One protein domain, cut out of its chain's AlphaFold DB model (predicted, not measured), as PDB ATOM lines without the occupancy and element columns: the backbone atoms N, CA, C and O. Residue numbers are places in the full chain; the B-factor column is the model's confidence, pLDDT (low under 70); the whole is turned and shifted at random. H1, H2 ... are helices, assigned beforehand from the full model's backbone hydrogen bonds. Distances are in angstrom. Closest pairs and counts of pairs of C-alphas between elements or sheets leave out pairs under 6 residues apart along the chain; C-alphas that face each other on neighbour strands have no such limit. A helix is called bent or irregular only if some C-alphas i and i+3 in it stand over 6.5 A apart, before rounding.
ATOM      1  N   LYS A  27     172.822 164.801 149.128       89.31
ATOM      2  CA  LYS A  27     172.311 164.554 150.478       89.31
ATOM      3  C   LYS A  27     172.473 163.082 150.832       89.31
ATOM      4  O   LYS A  27     172.162 162.212 150.019       89.31
ATOM      5  N   PHE A  28     172.930 162.820 152.049       89.94
ATOM      6  CA  PHE A  28     172.931 161.472 152.598       89.94
ATOM      7  C   PHE A  28     171.527 161.081 153.076       89.94
ATOM      8  O   PHE A  28     170.796 161.940 153.581       89.94
ATOM      9  N   PRO A  29     171.143 159.802 152.936       89.88
ATOM     10  CA  PRO A  29     169.963 159.263 153.596       89.88
ATOM     11  C   PRO A  29     170.040 159.433 155.126       89.88
ATOM     12  O   PRO A  29     171.143 159.357 155.681       89.88
ATOM     13  N   PRO A  30     168.904 159.641 155.817       87.75
ATOM     14  CA  PRO A  30     168.874 159.893 157.259       87.75
ATOM     15  C   PRO A  30     169.400 158.722 158.104       87.75
ATOM     16  O   PRO A  30     169.846 158.934 159.223       87.75
ATOM     17  N   GLU A  31     169.373 157.500 157.575       90.81
ATOM     18  CA  GLU A  31     169.894 156.294 158.222       90.81
ATOM     19  C   GLU A  31     171.426 156.153 158.159       90.81
ATOM     20  O   GLU A  31     171.980 155.211 158.725       90.81
ATOM     21  N   THR A  32     172.122 157.047 157.453       90.56
ATOM     22  CA  THR A  32     173.578 156.954 157.278       90.56
ATOM     23  C   THR A  32     174.302 157.255 158.587       90.56
ATOM     24  O   THR A  32     173.999 158.242 159.254       90.56
ATOM     25  N   ASP A  33     175.316 156.449 158.919       91.88
ATOM     26  CA  ASP A  33     176.170 156.694 160.082       91.88
ATOM     27  C   ASP A  33     176.776 158.119 160.043       91.88
ATOM     28  O   ASP A  33     177.444 158.477 159.062       91.88
ATOM     29  N   PRO A  34     176.591 158.942 161.095       93.25
ATOM     30  CA  PRO A  34     177.085 160.318 161.118       93.25
ATOM     31  C   PRO A  34     178.606 160.435 160.971       93.25
ATOM     32  O   PRO A  34     179.105 161.432 160.444       93.25
ATOM     33  N   GLY A  35     179.362 159.429 161.421       93.75
ATOM     34  CA  GLY A  35     180.811 159.375 161.260       93.75
ATOM     35  C   GLY A  35     181.218 159.225 159.796       93.75
ATOM     36  O   GLY A  35     182.143 159.905 159.340       93.75
ATOM     37  N   VAL A  36     180.487 158.404 159.038       93.31
ATOM     38  CA  VAL A  36     180.673 158.255 157.587       93.31
ATOM     39  C   VAL A  36     180.313 159.547 156.854       93.31
ATOM     40  O   VAL A  36     181.099 160.005 156.021       93.31
ATOM     41  N   VAL A  37     179.182 160.176 157.190       94.19
ATOM     42  CA  VAL A  37     178.774 161.467 156.602       94.19
ATOM     43  C   VAL A  37     179.866 162.517 156.815       94.19
ATOM     44  O   VAL A  37     180.357 163.122 155.857       94.19
ATOM     45  N   LYS A  38     180.337 162.656 158.059       94.69
ATOM     46  CA  LYS A  38     181.394 163.602 158.422       94.69
ATOM     47  C   LYS A  38     182.690 163.337 157.660       94.69
ATOM     48  O   LYS A  38     183.329 164.288 157.210       94.69
ATOM     49  N   LEU A  39     183.097 162.075 157.501       95.25
ATOM     50  CA  LEU A  39     184.286 161.718 156.722       95.25
ATOM     51  C   LEU A  39     184.170 162.227 155.280       95.25
ATOM     52  O   LEU A  39     185.092 162.875 154.779       95.25
ATOM     53  N   VAL A  40     183.041 161.964 154.621       95.12
ATOM     54  CA  VAL A  40     182.868 162.333 153.215       95.12
ATOM     55  C   VAL A  40     182.843 163.852 153.038       95.12
ATOM     56  O   VAL A  40     183.574 164.375 152.194       95.12
ATOM     57  N   GLU A  41     182.082 164.566 153.865       93.56
ATOM     58  CA  GLU A  41     181.955 166.027 153.785       93.56
ATOM     59  C   GLU A  41     183.269 166.751 154.103       93.56
ATOM     60  O   GLU A  41     183.647 167.691 153.406       93.56
ATOM     61  N   THR A  42     184.000 166.305 155.128       93.25
ATOM     62  CA  THR A  42     185.183 167.030 155.622       93.25
ATOM     63  C   THR A  42     186.494 166.618 154.959       93.25
ATOM     64  O   THR A  42     187.471 167.359 155.051       93.25
ATOM     65  N   ARG A  43     186.559 165.442 154.318       94.56
ATOM     66  CA  ARG A  43     187.820 164.895 153.784       94.56
ATOM     67  C   ARG A  43     187.750 164.438 152.331       94.56
ATOM     68  O   ARG A  43     188.781 164.471 151.664       94.56
ATOM     69  N   CYS A  44     186.588 164.033 151.819       94.81
ATOM     70  CA  CYS A  44     186.481 163.483 150.460       94.81
ATOM     71  C   CYS A  44     185.996 164.518 149.438       94.81
ATOM     72  O   CYS A  44     186.532 164.592 148.333       94.81
ATOM     73  N   TRP A  45     185.003 165.331 149.797       93.94
ATOM     74  CA  TRP A  45     184.380 166.309 148.896       93.94
ATOM     75  C   TRP A  45     184.999 167.711 148.956       93.94
ATOM     76  O   TRP A  45     184.409 168.683 148.492       93.94
ATOM     77  N   LEU A  46     186.236 167.822 149.444       92.69
ATOM     78  CA  LEU A  46     186.960 169.090 149.456       92.69
ATOM     79  C   LEU A  46     187.249 169.603 148.037       92.69
ATOM     80  O   LEU A  46     187.609 168.844 147.124       92.69
ATOM     81  N   ARG A  47     187.124 170.925 147.874       91.50
ATOM     82  CA  ARG A  47     187.369 171.625 146.604       91.50
ATOM     83  C   ARG A  47     188.808 171.447 146.130       91.50
ATOM     84  O   ARG A  47     189.025 171.142 144.961       91.50
ATOM     85  N   ASP A  48     189.762 171.617 147.038       93.12
ATOM     86  CA  ASP A  48     191.173 171.382 146.761       93.12
ATOM     87  C   ASP A  48     191.485 169.875 146.812       93.12
ATOM     88  O   ASP A  48     191.248 169.243 147.846       93.12
ATOM     89  N   PRO A  49     192.004 169.273 145.726       92.62
ATOM     90  CA  PRO A  49     192.376 167.864 145.718       92.62
ATOM     91  C   PRO A  49     193.539 167.531 146.659       92.62
ATOM     92  O   PRO A  49     193.561 166.416 147.175       92.62
ATOM     93  N   ALA A  50     194.478 168.453 146.903       94.75
ATOM     94  CA  ALA A  50     195.633 168.188 147.766       94.75
ATOM     95  C   ALA A  50     195.236 168.054 149.245       94.75
ATOM     96  O   ALA A  50     195.861 167.314 149.998       94.75
ATOM     97  N   SER A  51     194.157 168.729 149.639       94.50
ATOM     98  CA  SER A  51     193.595 168.669 150.990       94.50
ATOM     99  C   SER A  51     192.760 167.409 151.268       94.50
ATOM    100  O   SER A  51     192.389 167.163 152.419       94.50
ATOM    101  N   ARG A  52     192.425 166.615 150.241       96.12
ATOM    102  CA  ARG A  52     191.603 165.404 150.406       96.12
ATOM    103  C   ARG A  52     192.366 164.315 151.149       96.12
ATOM    104  O   ARG A  52     193.584 164.202 151.035       96.12
ATOM    105  N   CYS A  53     191.641 163.471 151.883       94.94
ATOM    106  CA  CYS A  53     192.279 162.343 152.553       94.94
ATOM    107  C   CYS A  53     192.841 161.329 151.555       94.94
ATOM    108  O   CYS A  53     192.254 161.052 150.505       94.94
ATOM    109  N   THR A  54     193.943 160.695 151.943       94.88
ATOM    110  CA  THR A  54     194.447 159.526 151.219       94.88
ATOM    111  C   THR A  54     193.552 158.312 151.470       94.88
ATOM    112  O   THR A  54     192.847 158.226 152.476       94.88
ATOM    113  N   MET A  55     193.625 157.310 150.593       92.00
ATOM    114  CA  MET A  55     192.869 156.066 150.781       92.00
ATOM    115  C   MET A  55     193.224 155.355 152.099       92.00
ATOM    116  O   MET A  55     192.363 154.774 152.753       92.00
ATOM    117  N   ASN A  56     194.488 155.440 152.532       91.19
ATOM    118  CA  ASN A  56     194.932 154.862 153.802       91.19
ATOM    119  C   ASN A  56     194.283 155.575 154.999       91.19
ATOM    120  O   ASN A  56     193.850 154.925 155.946       91.19
ATOM    121  N   GLU A  57     194.172 156.902 154.950       93.12
ATOM    122  CA  GLU A  57     193.468 157.677 155.975       93.12
ATOM    123  C   GLU A  57     191.977 157.349 156.022       93.12
ATOM    124  O   GLU A  57     191.459 157.086 157.104       93.12
ATOM    125  N   ALA A  58     191.307 157.289 154.867       93.12
ATOM    126  CA  ALA A  58     189.903 156.892 154.804       93.12
ATOM    127  C   ALA A  58     189.694 155.498 155.417       93.12
ATOM    128  O   ALA A  58     188.833 155.319 156.276       93.12
ATOM    129  N   ALA A  59     190.548 154.527 155.073       91.25
ATOM    130  CA  ALA A  59     190.492 153.182 155.641       91.25
ATOM    131  C   ALA A  59     190.695 153.172 157.167       91.25
ATOM    132  O   ALA A  59     190.009 152.426 157.862       91.25
ATOM    133  N   LYS A  60     191.595 154.005 157.716       91.69
ATOM    134  CA  LYS A  60     191.777 154.146 159.177       91.69
ATOM    135  C   LYS A  60     190.493 154.610 159.863       91.69
ATOM    136  O   LYS A  60     190.123 154.056 160.897       91.69
ATOM    137  N   VAL A  61     189.824 155.609 159.290       92.94
ATOM    138  CA  VAL A  61     188.566 156.129 159.840       92.94
ATOM    139  C   VAL A  61     187.483 155.055 159.775       92.94
ATOM    140  O   VAL A  61     186.841 154.784 160.783       92.94
ATOM    141  N   MET A  62     187.346 154.361 158.643       92.38
ATOM    142  CA  MET A  62     186.347 153.299 158.482       92.38
ATOM    143  C   MET A  62     186.556 152.129 159.450       92.38
ATOM    144  O   MET A  62     185.587 151.617 160.002       92.38
ATOM    145  N   VAL A  63     187.801 151.730 159.719       93.69
ATOM    146  CA  VAL A  63     188.124 150.709 160.738       93.69
ATOM    147  C   VAL A  63     187.700 151.169 162.127       93.69
ATOM    148  O   VAL A  63     187.176 150.381 162.903       93.69
ATOM    149  N   THR A  64     187.899 152.452 162.431       92.00
ATOM    150  CA  THR A  64     187.507 153.031 163.723       92.00
ATOM    151  C   THR A  64     185.987 153.045 163.884       92.00
ATOM    152  O   THR A  64     185.491 152.751 164.964       92.00
ATOM    153  N   LEU A  65     185.249 153.349 162.811       92.69
ATOM    154  CA  LEU A  65     183.783 153.388 162.822       92.69
ATOM    155  C   LEU A  65     183.148 151.990 162.848       92.69
ATOM    156  O   LEU A  65     182.144 151.784 163.516       92.69
ATOM    157  N   THR A  66     183.719 151.031 162.117       91.25
ATOM    158  CA  THR A  66     183.116 149.698 161.926       91.25
ATOM    159  C   THR A  66     183.677 148.626 162.859       91.25
ATOM    160  O   THR A  66     183.083 147.561 162.987       91.25
ATOM    161  N   GLY A  67     184.845 148.854 163.468       91.12
ATOM    162  CA  GLY A  67     185.593 147.839 164.216       91.12
ATOM    163  C   GLY A  67     186.196 146.734 163.341       91.12
ATOM    164  O   GLY A  67     186.857 145.833 163.857       91.12
ATOM    165  N   ILE A  68     185.999 146.784 162.020       88.44
ATOM    166  CA  ILE A  68     186.477 145.754 161.099       88.44
ATOM    167  C   ILE A  68     187.960 146.011 160.812       88.44
ATOM    168  O   ILE A  68     188.315 147.095 160.334       88.44
ATOM    169  N   PRO A  69     188.854 145.040 161.079       86.38
ATOM    170  CA  PRO A  69     190.275 145.209 160.832       86.38
ATOM    171  C   PRO A  69     190.551 145.348 159.336       86.38
ATOM    172  O   PRO A  69     189.847 144.801 158.485       86.38
ATOM    173  N   ARG A  70     191.621 146.074 159.000       79.31
ATOM    174  CA  ARG A  70     192.036 146.208 157.602       79.31
ATOM    175  C   ARG A  70     192.418 144.841 157.050       79.31
ATOM    176  O   ARG A  70     193.092 144.088 157.758       79.31
ATOM    177  N   PRO A  71     192.062 144.545 155.789       75.56
ATOM    178  CA  PRO A  71     192.631 143.385 155.135       75.56
ATOM    179  C   PRO A  71     194.161 143.520 155.163       75.56
ATOM    180  O   PRO A  71     194.679 144.642 155.053       75.56
ATOM    181  N   PRO A  72     194.898 142.409 155.337       79.19
ATOM    182  CA  PRO A  72     196.346 142.450 155.248       79.19
ATOM    183  C   PRO A  72     196.727 143.074 153.905       79.19
ATOM    184  O   PRO A  72     196.092 142.793 152.884       79.19
TER     185      PRO A  72
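Overview. This is residues 27 to 72 of the 120 residues of an uncharacterized protein of Strongylus vulgaris (UniProt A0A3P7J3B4). Two helices of similar length, H1 and H2, stand side by side as a flat helical hairpin, nearly aligned and running opposite ways, with a wide loop of residues 45 to 54 joining them at one end. The stretch 27 to 33 leads into H1, and the tail 67 to 72 folds back beside H2 on the side away from H1. The printed part has 46 residues, with two named helices, H1 then H2, and no named strand; the class is all helix, with 23 residues in the helices. It is only just loose, close to compact, with a radius of gyration of the C-alphas of 11.5 A, and spans 31 by 28 by 11 A.

Arrangement. H1, residues 34 to 44, touches H2, residues 55 to 66, with 5 pairs of C-alphas within 8 A. Their closest C-alphas are those of Gly 35 and Leu 65, 6.9 A apart. The two run opposite ways at a shallow tilt of 7 degrees, 11.0 A from centre to centre, and form a helical hairpin. In both H1 and H2 every O i to N i+4 pair is within hydrogen-bond range.

Along the chain. H1 begins at C-alpha 34, at (177.085, 160.318, 161.118), and ends at Cys 44, 14.6 A from first to last C-alpha. It is neither bent nor irregular, but only just: C-alphas 41 and 44 are 6.2 A apart. H2 begins at Met 55, with its C-alpha at (192.869, 156.066, 150.781), and ends at C-alpha 66, at (183.116, 149.698, 161.926), a length of 16.1 A.

Size, cuts and confidence. The two C-alphas farthest apart are those of Lys 27 and Pro 72, at 33.0 A. The printed part has no cut, and the link of 10 residues from H1 to H2 is short. The mean pLDDT of the printed part is 91.6, and no printed residue is under 70.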